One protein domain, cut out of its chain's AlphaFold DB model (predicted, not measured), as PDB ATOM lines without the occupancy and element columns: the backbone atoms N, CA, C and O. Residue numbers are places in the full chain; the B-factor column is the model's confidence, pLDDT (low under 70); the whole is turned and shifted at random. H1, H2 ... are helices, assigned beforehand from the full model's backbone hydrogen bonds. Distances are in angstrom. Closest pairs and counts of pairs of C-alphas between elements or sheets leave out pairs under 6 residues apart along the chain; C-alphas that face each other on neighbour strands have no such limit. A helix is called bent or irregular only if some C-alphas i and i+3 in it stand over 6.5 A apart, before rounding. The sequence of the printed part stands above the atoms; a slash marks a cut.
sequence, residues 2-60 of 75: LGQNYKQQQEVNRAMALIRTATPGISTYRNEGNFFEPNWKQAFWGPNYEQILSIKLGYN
ATOM      1  N   LEU A   2      10.943 -64.955 -31.064       61.28
ATOM      2  CA  LEU A   2      12.275 -64.310 -30.992       61.28
ATOM      3  C   LEU A   2      13.327 -64.922 -31.944       61.28
ATOM      4  O   LEU A   2      14.028 -64.196 -32.637       61.28
ATOM      5  N   GLY A   3      13.398 -66.254 -32.046       68.31
ATOM      6  CA  GLY A   3      14.414 -66.931 -32.868       68.31
ATOM      7  C   GLY A   3      14.301 -66.726 -34.386       68.31
ATOM      8  O   GLY A   3      15.299 -66.887 -35.081       68.31
ATOM      9  N   GLN A   4      13.127 -66.360 -34.917       61.50
ATOM     10  CA  GLN A   4      12.986 -66.068 -36.352       61.50
ATOM     11  C   GLN A   4      13.487 -64.661 -36.697       61.50
ATOM     12  O   GLN A   4      14.203 -64.506 -37.683       61.50
ATOM     13  N   ASN A   5      13.228 -63.671 -35.835       78.31
ATOM     14  CA  ASN A   5      13.708 -62.300 -36.029       78.31
ATOM     15  C   ASN A   5      15.245 -62.228 -36.042       78.31
ATOM     16  O   ASN A   5      15.826 -61.545 -36.881       78.31
ATOM     17  N   TYR A   6      15.913 -62.993 -35.170       86.38
ATOM     18  CA  TYR A   6      17.379 -63.071 -35.155       86.38
ATOM     19  C   TYR A   6      17.959 -63.699 -36.427       86.38
ATOM     20  O   TYR A   6      18.979 -63.227 -36.927       86.38
ATOM     21  N   LYS A   7      17.318 -64.742 -36.975       92.94
ATOM     22  CA  LYS A   7      17.754 -65.347 -38.242       92.94
ATOM     23  C   LYS A   7      17.628 -64.359 -39.400       92.94
ATOM     24  O   LYS A   7      18.595 -64.170 -40.130       92.94
ATOM     25  N   GLN A   8      16.493 -63.668 -39.504       92.56
ATOM     26  CA  GLN A   8      16.265 -62.678 -40.556       92.56
ATOM     27  C   GLN A   8      17.283 -61.529 -40.493       92.56
ATOM     28  O   GLN A   8      17.861 -61.155 -41.510       92.56
ATOM     29  N   GLN A   9      17.577 -61.013 -39.295       93.94
ATOM     30  CA  GLN A   9      18.618 -60.000 -39.111       93.94
ATOM     31  C   GLN A   9      19.996 -60.495 -39.572       93.94
ATOM     32  O   GLN A   9      20.719 -59.765 -40.251       93.94
ATOM     33  N   GLN A  10      20.374 -61.727 -39.220       95.31
ATOM     34  CA  GLN A  10      21.657 -62.303 -39.630       95.31
ATOM     35  C   GLN A  10      21.759 -62.462 -41.149       95.31
ATOM     36  O   GLN A  10      22.805 -62.161 -41.719       95.31
ATOM     37  N   GLU A  11      20.695 -62.918 -41.805       95.75
ATOM     38  CA  GLU A  11      20.655 -63.099 -43.258       95.75
ATOM     39  C   GLU A  11      20.776 -61.765 -43.998       95.75
ATOM     40  O   GLU A  11      21.631 -61.631 -44.874       95.75
ATOM     41  N   VAL A  12      20.011 -60.747 -43.584       95.19
ATOM     42  CA  VAL A  12      20.100 -59.398 -44.163       95.19
ATOM     43  C   VAL A  12      21.499 -58.811 -43.955       95.19
ATOM     44  O   VAL A  12      22.107 -58.304 -44.899       95.19
ATOM     45  N   ASN A  13      22.060 -58.930 -42.750       94.50
ATOM     46  CA  ASN A  13      23.402 -58.424 -42.464       94.50
ATOM     47  C   ASN A  13      24.483 -59.140 -43.287       94.50
ATOM     48  O   ASN A  13      25.408 -58.485 -43.765       94.50
ATOM     49  N   ARG A  14      24.366 -60.459 -43.497       95.06
ATOM     50  CA  ARG A  14      25.292 -61.222 -44.352       95.06
ATOM     51  C   ARG A  14      25.222 -60.770 -45.806       95.06
ATOM     52  O   ARG A  14      26.269 -60.540 -46.406       95.06
ATOM     53  N   ALA A  15      24.019 -60.603 -46.353       94.50
ATOM     54  CA  ALA A  15      23.842 -60.120 -47.719       94.50
ATOM     55  C   ALA A  15      24.445 -58.714 -47.900       94.50
ATOM     56  O   ALA A  15      25.213 -58.468 -48.829       94.50
ATOM     57  N   MET A  16      24.179 -57.808 -46.957       93.56
ATOM     58  CA  MET A  16      24.674 -56.432 -47.015       93.56
ATOM     59  C   MET A  16      26.181 -56.313 -46.765       93.56
ATOM     60  O   MET A  16      26.810 -55.393 -47.288       93.56
ATOM     61  N   ALA A  17      26.786 -57.237 -46.011       92.94
ATOM     62  CA  ALA A  17      28.234 -57.279 -45.811       92.94
ATOM     63  C   ALA A  17      28.995 -57.499 -47.128       92.94
ATOM     64  O   ALA A  17      30.027 -56.863 -47.340       92.94
ATOM     65  N   LEU A  18      28.470 -58.335 -48.032       94.69
ATOM     66  CA  LEU A  18      29.061 -58.543 -49.359       94.69
ATOM     67  C   LEU A  18      29.093 -57.235 -50.158       94.69
ATOM     68  O   LEU A  18      30.140 -56.856 -50.682       94.69
ATOM     69  N   ILE A  19      27.971 -56.508 -50.178       92.88
ATOM     70  CA  ILE A  19      27.853 -55.227 -50.886       92.88
ATOM     71  C   ILE A  19      28.830 -54.205 -50.300       92.88
ATOM     72  O   ILE A  19      29.608 -53.612 -51.042       92.88
ATOM     73  N   ARG A  20      28.860 -54.044 -48.970       90.81
ATOM     74  CA  ARG A  20      29.770 -53.108 -48.280       90.81
ATOM     75  C   ARG A  20      31.238 -53.402 -48.546       90.81
ATOM     76  O   ARG A  20      32.023 -52.478 -48.722       90.81
ATOM     77  N   THR A  21      31.597 -54.682 -48.583       93.50
ATOM     78  CA  THR A  21      32.973 -55.114 -48.856       93.50
ATOM     79  C   THR A  21      33.374 -54.778 -50.292       93.50
ATOM     80  O   THR A  21      34.488 -54.320 -50.522       93.50
ATOM     81  N   ALA A  22      32.459 -54.949 -51.251       95.56
ATOM     82  CA  ALA A  22      32.686 -54.593 -52.651       95.56
ATOM     83  C   ALA A  22      32.657 -53.074 -52.916       95.56
ATOM     84  O   ALA A  22      33.162 -52.624 -53.941       95.56
ATOM     85  N   THR A  23      32.056 -52.284 -52.020       92.75
ATOM     86  CA  THR A  23      31.816 -50.843 -52.206       92.75
ATOM     87  C   THR A  23      32.186 -50.029 -50.954       92.75
ATOM     88  O   THR A  23      31.334 -49.428 -50.297       92.75
ATOM     89  N   PRO A  24      33.471 -49.994 -50.566       89.56
ATOM     90  CA  PRO A  24      33.884 -49.275 -49.369       89.56
ATOM     91  C   PRO A  24      33.578 -47.774 -49.488       89.56
ATOM     92  O   PRO A  24      33.897 -47.135 -50.487       89.56
ATOM     93  N   GLY A  25      32.969 -47.204 -48.446       83.94
ATOM     94  CA  GLY A  25      32.711 -45.763 -48.341       83.94
ATOM     95  C   GLY A  25      31.462 -45.246 -49.063       83.94
ATOM     96  O   GLY A  25      31.195 -44.048 -48.977       83.94
ATOM     97  N   ILE A  26      30.677 -46.099 -49.733       85.88
ATOM     98  CA  ILE A  26      29.445 -45.651 -50.398       85.88
ATOM     99  C   ILE A  26      28.272 -45.489 -49.420       85.88
ATOM    100  O   ILE A  26      28.204 -46.126 -48.367       85.88
ATOM    101  N   SER A  27      27.310 -44.658 -49.813       88.50
ATOM    102  CA  SER A  27      26.022 -44.505 -49.132       88.50
ATOM    103  C   SER A  27      25.009 -45.567 -49.576       88.50
ATOM    104  O   SER A  27      25.200 -46.283 -50.555       88.50
ATOM    105  N   THR A  28      23.899 -45.666 -48.851       92.31
ATOM    106  CA  THR A  28      22.763 -46.537 -49.163       92.31
ATOM    107  C   THR A  28      21.515 -45.696 -49.374       92.31
ATOM    108  O   THR A  28      21.224 -44.785 -48.600       92.31
ATOM    109  N   TYR A  29      20.728 -46.042 -50.388       92.31
ATOM    110  CA  TYR A  29      19.402 -45.471 -50.552       92.31
ATOM    111  C   TYR A  29      18.476 -45.963 -49.431       92.31
ATOM    112  O   TYR A  29      18.120 -47.138 -49.367       92.31
ATOM    113  N   ARG A  30      18.100 -45.059 -48.518       92.81
ATOM    114  CA  ARG A  30      17.389 -45.398 -47.272       92.81
ATOM    115  C   ARG A  30      16.116 -46.215 -47.483       92.81
ATOM    116  O   ARG A  30      15.845 -47.108 -46.686       92.81
ATOM    117  N   ASN A  31      15.332 -45.898 -48.513       94.56
ATOM    118  CA  ASN A  31      14.025 -46.528 -48.723       94.56
ATOM    119  C   ASN A  31      14.126 -48.026 -49.058       94.56
ATOM    120  O   ASN A  31      13.140 -48.739 -48.918       94.56
ATOM    121  N   GLU A  32      15.314 -48.502 -49.440       93.31
ATOM    122  CA  GLU A  32      15.604 -49.898 -49.794       93.31
ATOM    123  C   GLU A  32      16.793 -50.448 -48.982       93.31
ATOM    124  O   GLU A  32      17.416 -51.449 -49.336       93.31
ATOM    125  N   GLY A  33      17.154 -49.762 -47.893       90.94
ATOM    126  CA  GLY A  33      18.340 -50.063 -47.104       90.94
ATOM    127  C   GLY A  33      18.160 -51.213 -46.114       90.94
ATOM    128  O   GLY A  33      17.055 -51.661 -45.811       90.94
ATOM    129  N   ASN A  34      19.282 -51.651 -45.537       94.25
ATOM    130  CA  ASN A  34      19.279 -52.610 -44.437       94.25
ATOM    131  C   ASN A  34      18.464 -52.065 -43.255       94.25
ATOM    132  O   ASN A  34      18.873 -51.105 -42.597       94.25
ATOM    133  N   PHE A  35      17.345 -52.717 -42.936       94.06
ATOM    134  CA  PHE A  35      16.537 -52.363 -41.772       94.06
ATOM    135  C   PHE A  35      17.359 -52.394 -40.473       94.06
ATOM    136  O   PHE A  35      17.159 -51.568 -39.591       94.06
ATOM    137  N   PHE A  36      18.336 -53.294 -40.365       94.31
ATOM    138  CA  PHE A  36      19.178 -53.482 -39.184       94.31
ATOM    139  C   PHE A  36      20.510 -52.729 -39.257       94.31
ATOM    140  O   PHE A  36      21.454 -53.100 -38.562       94.31
ATOM    141  N   GLU A  37      20.615 -51.705 -40.110       93.69
ATOM    142  CA  GLU A  37      21.870 -50.998 -40.344       93.69
ATOM    143  C   GLU A  37      22.466 -50.381 -39.063       93.69
ATOM    144  O   GLU A  37      21.900 -49.420 -38.540       93.69
ATOM    145  N   PRO A  38      23.630 -50.851 -38.571       90.75
ATOM    146  CA  PRO A  38      24.208 -50.319 -37.339       90.75
ATOM    147  C   PRO A  38      24.751 -48.894 -37.508       90.75
ATOM    148  O   PRO A  38      24.728 -48.122 -36.554       90.75
ATOM    149  N   ASN A  39      25.207 -48.518 -38.709       92.62
ATOM    150  CA  ASN A  39      25.748 -47.187 -38.993       92.62
ATOM    151  C   ASN A  39      24.790 -46.349 -39.858       92.62
ATOM    152  O   ASN A  39      25.190 -45.698 -40.826       92.62
ATOM    153  N   TRP A  40      23.492 -46.400 -39.544       95.56
ATOM    154  CA  TRP A  40      22.424 -45.880 -40.405       95.56
ATOM    155  C   TRP A  40      22.504 -44.370 -40.625       95.56
ATOM    156  O   TRP A  40      22.141 -43.898 -41.700       95.56
ATOM    157  N   LYS A  41      23.022 -43.607 -39.652       96.44
ATOM    158  CA  LYS A  41      23.229 -42.160 -39.803       96.44
ATOM    159  C   LYS A  41      24.141 -41.867 -40.988       96.44
ATOM    160  O   LYS A  41      23.745 -41.173 -41.919       96.44
ATOM    161  N   GLN A  42      25.324 -42.480 -40.987       95.44
ATOM    162  CA  GLN A  42      26.298 -42.315 -42.057       95.44
ATOM    163  C   GLN A  42      25.822 -42.961 -43.361       95.44
ATOM    164  O   GLN A  42      25.974 -42.370 -44.426       95.44
ATOM    165  N   ALA A  43      25.240 -44.161 -43.291       94.69
ATOM    166  CA  ALA A  43      24.835 -44.902 -44.481       94.69
ATOM    167  C   ALA A  43      23.691 -44.214 -45.244       94.69
ATOM    168  O   ALA A  43      23.713 -44.207 -46.470       94.69
ATOM    169  N   PHE A  44      22.708 -43.640 -44.543       96.25
ATOM    170  CA  PHE A  44      21.502 -43.075 -45.162       96.25
ATOM    171  C   PHE A  44      21.546 -41.560 -45.342       96.25
ATOM    172  O   PHE A  44      20.961 -41.046 -46.290       96.25
ATOM    173  N   TRP A  45      22.206 -40.846 -44.433       96.56
ATOM    174  CA  TRP A  45      22.182 -39.381 -44.392       96.56
ATOM    175  C   TRP A  45      23.574 -38.773 -44.586       96.56
ATOM    176  O   TRP A  45      23.695 -37.659 -45.100       96.56
ATOM    177  N   GLY A  46      24.621 -39.514 -44.211       95.44
ATOM    178  CA  GLY A  46      26.013 -39.123 -44.396       95.44
ATOM    179  C   GLY A  46      26.317 -37.752 -43.775       95.44
ATOM    180  O   GLY A  46      25.811 -37.449 -42.691       95.44
ATOM    181  N   PRO A  47      27.098 -36.893 -44.456       96.50
ATOM    182  CA  PRO A  47      27.495 -35.590 -43.918       96.50
ATOM    183  C   PRO A  47      26.318 -34.626 -43.699       96.50
ATOM    184  O   PRO A  47      26.461 -33.646 -42.974       96.50
ATOM    185  N   ASN A  48      25.143 -34.902 -44.273       97.19
ATOM    186  CA  ASN A  48      23.967 -34.044 -44.129       97.19
ATOM    187  C   ASN A  48      23.200 -34.283 -42.821       97.19
ATOM    188  O   ASN A  48      22.274 -33.528 -42.522       97.19
ATOM    189  N   TYR A  49      23.539 -35.328 -42.052       97.56
ATOM    190  CA  TYR A  49      22.758 -35.737 -40.881       97.56
ATOM    191  C   TYR A  49      22.537 -34.590 -39.888       97.56
ATOM    192  O   TYR A  49      21.396 -34.310 -39.527       97.56
ATOM    193  N   GLU A  50      23.606 -33.891 -39.504       98.00
ATOM    194  CA  GLU A  50      23.543 -32.820 -38.500       98.00
ATOM    195  C   GLU A  50      22.718 -31.618 -38.978       98.00
ATOM    196  O   GLU A  50      21.905 -31.070 -38.229       98.00
ATOM    197  N   GLN A  51      22.848 -31.241 -40.254       98.50
ATOM    198  CA  GLN A  51      22.063 -30.148 -40.828       98.50
ATOM    199  C   GLN A  51      20.569 -30.496 -40.860       98.50
ATOM    200  O   GLN A  51      19.731 -29.683 -40.467       98.50
ATOM    201  N   ILE A  52      20.218 -31.712 -41.291       98.12
ATOM    202  CA  ILE A  52      18.819 -32.154 -41.337       98.12
ATOM    203  C   ILE A  52      18.261 -32.316 -39.916       98.12
ATOM    204  O   ILE A  52      17.092 -32.005 -39.689       98.12
ATOM    205  N   LEU A  53      19.076 -32.752 -38.950       97.88
ATOM    206  CA  LEU A  53      18.680 -32.848 -37.544       97.88
ATOM    207  C   LEU A  53      18.322 -31.474 -36.979       97.88
ATOM    208  O   LEU A  53      17.256 -31.328 -36.383       97.88
ATOM    209  N   SER A  54      19.160 -30.467 -37.226       97.88
ATOM    210  CA  SER A  54      18.885 -29.084 -36.828       97.88
ATOM    211  C   SER A  54      17.562 -28.575 -37.414       97.88
ATOM    212  O   SER A  54      16.713 -28.072 -36.678       97.88
ATOM    213  N   ILE A  55      17.330 -28.798 -38.713       98.38
ATOM    214  CA  ILE A  55      16.072 -28.429 -39.379       98.38
ATOM    215  C   ILE A  55      14.883 -29.159 -38.742       98.38
ATOM    216  O   ILE A  55      13.889 -28.528 -38.385       98.38
ATOM    217  N   LYS A  56      14.981 -30.483 -38.553       98.00
ATOM    218  CA  LYS A  56      13.919 -31.296 -37.947       98.00
ATOM    219  C   LYS A  56      13.548 -30.773 -36.562       98.00
ATOM    220  O   LYS A  56      12.362 -30.635 -36.283       98.00
ATOM    221  N   LEU A  57      14.531 -30.489 -35.711       97.00
ATOM    222  CA  LEU A  57      14.297 -29.978 -34.359       97.00
ATOM    223  C   LEU A  57      13.699 -28.566 -34.360       97.00
ATOM    224  O   LEU A  57      12.928 -28.247 -33.461       97.00
ATOM    225  N   GLY A  58      13.968 -27.754 -35.387       97.88
ATOM    226  CA  GLY A  58      13.298 -26.466 -35.581       97.88
ATOM    227  C   GLY A  58      11.791 -26.594 -35.837       97.88
ATOM    228  O   GLY A  58      11.012 -25.802 -35.314       97.88
ATOM    229  N   TYR A  59      11.365 -27.609 -36.597       98.00
ATOM    230  CA  TYR A  59       9.946 -27.845 -36.916       98.00
ATOM    231  C   TYR A  59       9.227 -28.790 -35.945       98.00
ATOM    232  O   TYR A  59       8.007 -28.730 -35.810       98.00
ATOM    233  N   ASN A  60       9.957 -29.683 -35.282       96.81
ATOM    234  CA  ASN A  60       9.426 -30.694 -34.372       96.81
ATOM    235  C   ASN A  60      10.284 -30.762 -33.091       96.81
ATOM    236  O   ASN A  60      11.003 -31.747 -32.889       96.81
TER     237      ASN A  60
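AT A GLANCE: This is residues 2 to 60 of the 75 residues of the protein "BBE domain-containing protein" of Prochlorococcus marinus (strain MIT 9303) (UniProt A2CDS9). The long helix H1 makes one leg and the kinked helix H2 the other, with the long looped link of residues 23 to 39 folded between them; residues 2 to 7 of H1 and 51 to 60, of which 51 to 59 belong to H2, stick out. The printed part has 59 residues with two named helices, H1 then H2, and no named strand: the class is all helix. It is loose, with a radius of gyration of the C-alphas of 14.1 A, and flat, spanning 40 by 31 by 15 A.

IN THESE COORDINATES: Find C-alpha 2 at (12.275, -64.310, -30.992); from there H1, residues 2 to 22, runs 31.3 A to C-alpha 22. H2, residues 40 to 59, covers 22.2 A and ends at C-alpha 59, (9.946, -27.845, -36.916).

HOW THE PARTS SIT: H1 and H2 are apart. Look near residue 47 for H2's kink of 88 degrees; H2 is irregular, with C-alphas 44 and 47 9.7 A apart. O i to N i+4 pairs are within hydrogen-bond range in 14 of 17 cases in H1 and 11 of 16 in H2.

THE WHOLE: The C-alphas of Gly 3 and Gly 58, the two farthest apart, are 40.6 A apart. The printed part has no cut, and pLDDT is under 70 at residues 2 to 4.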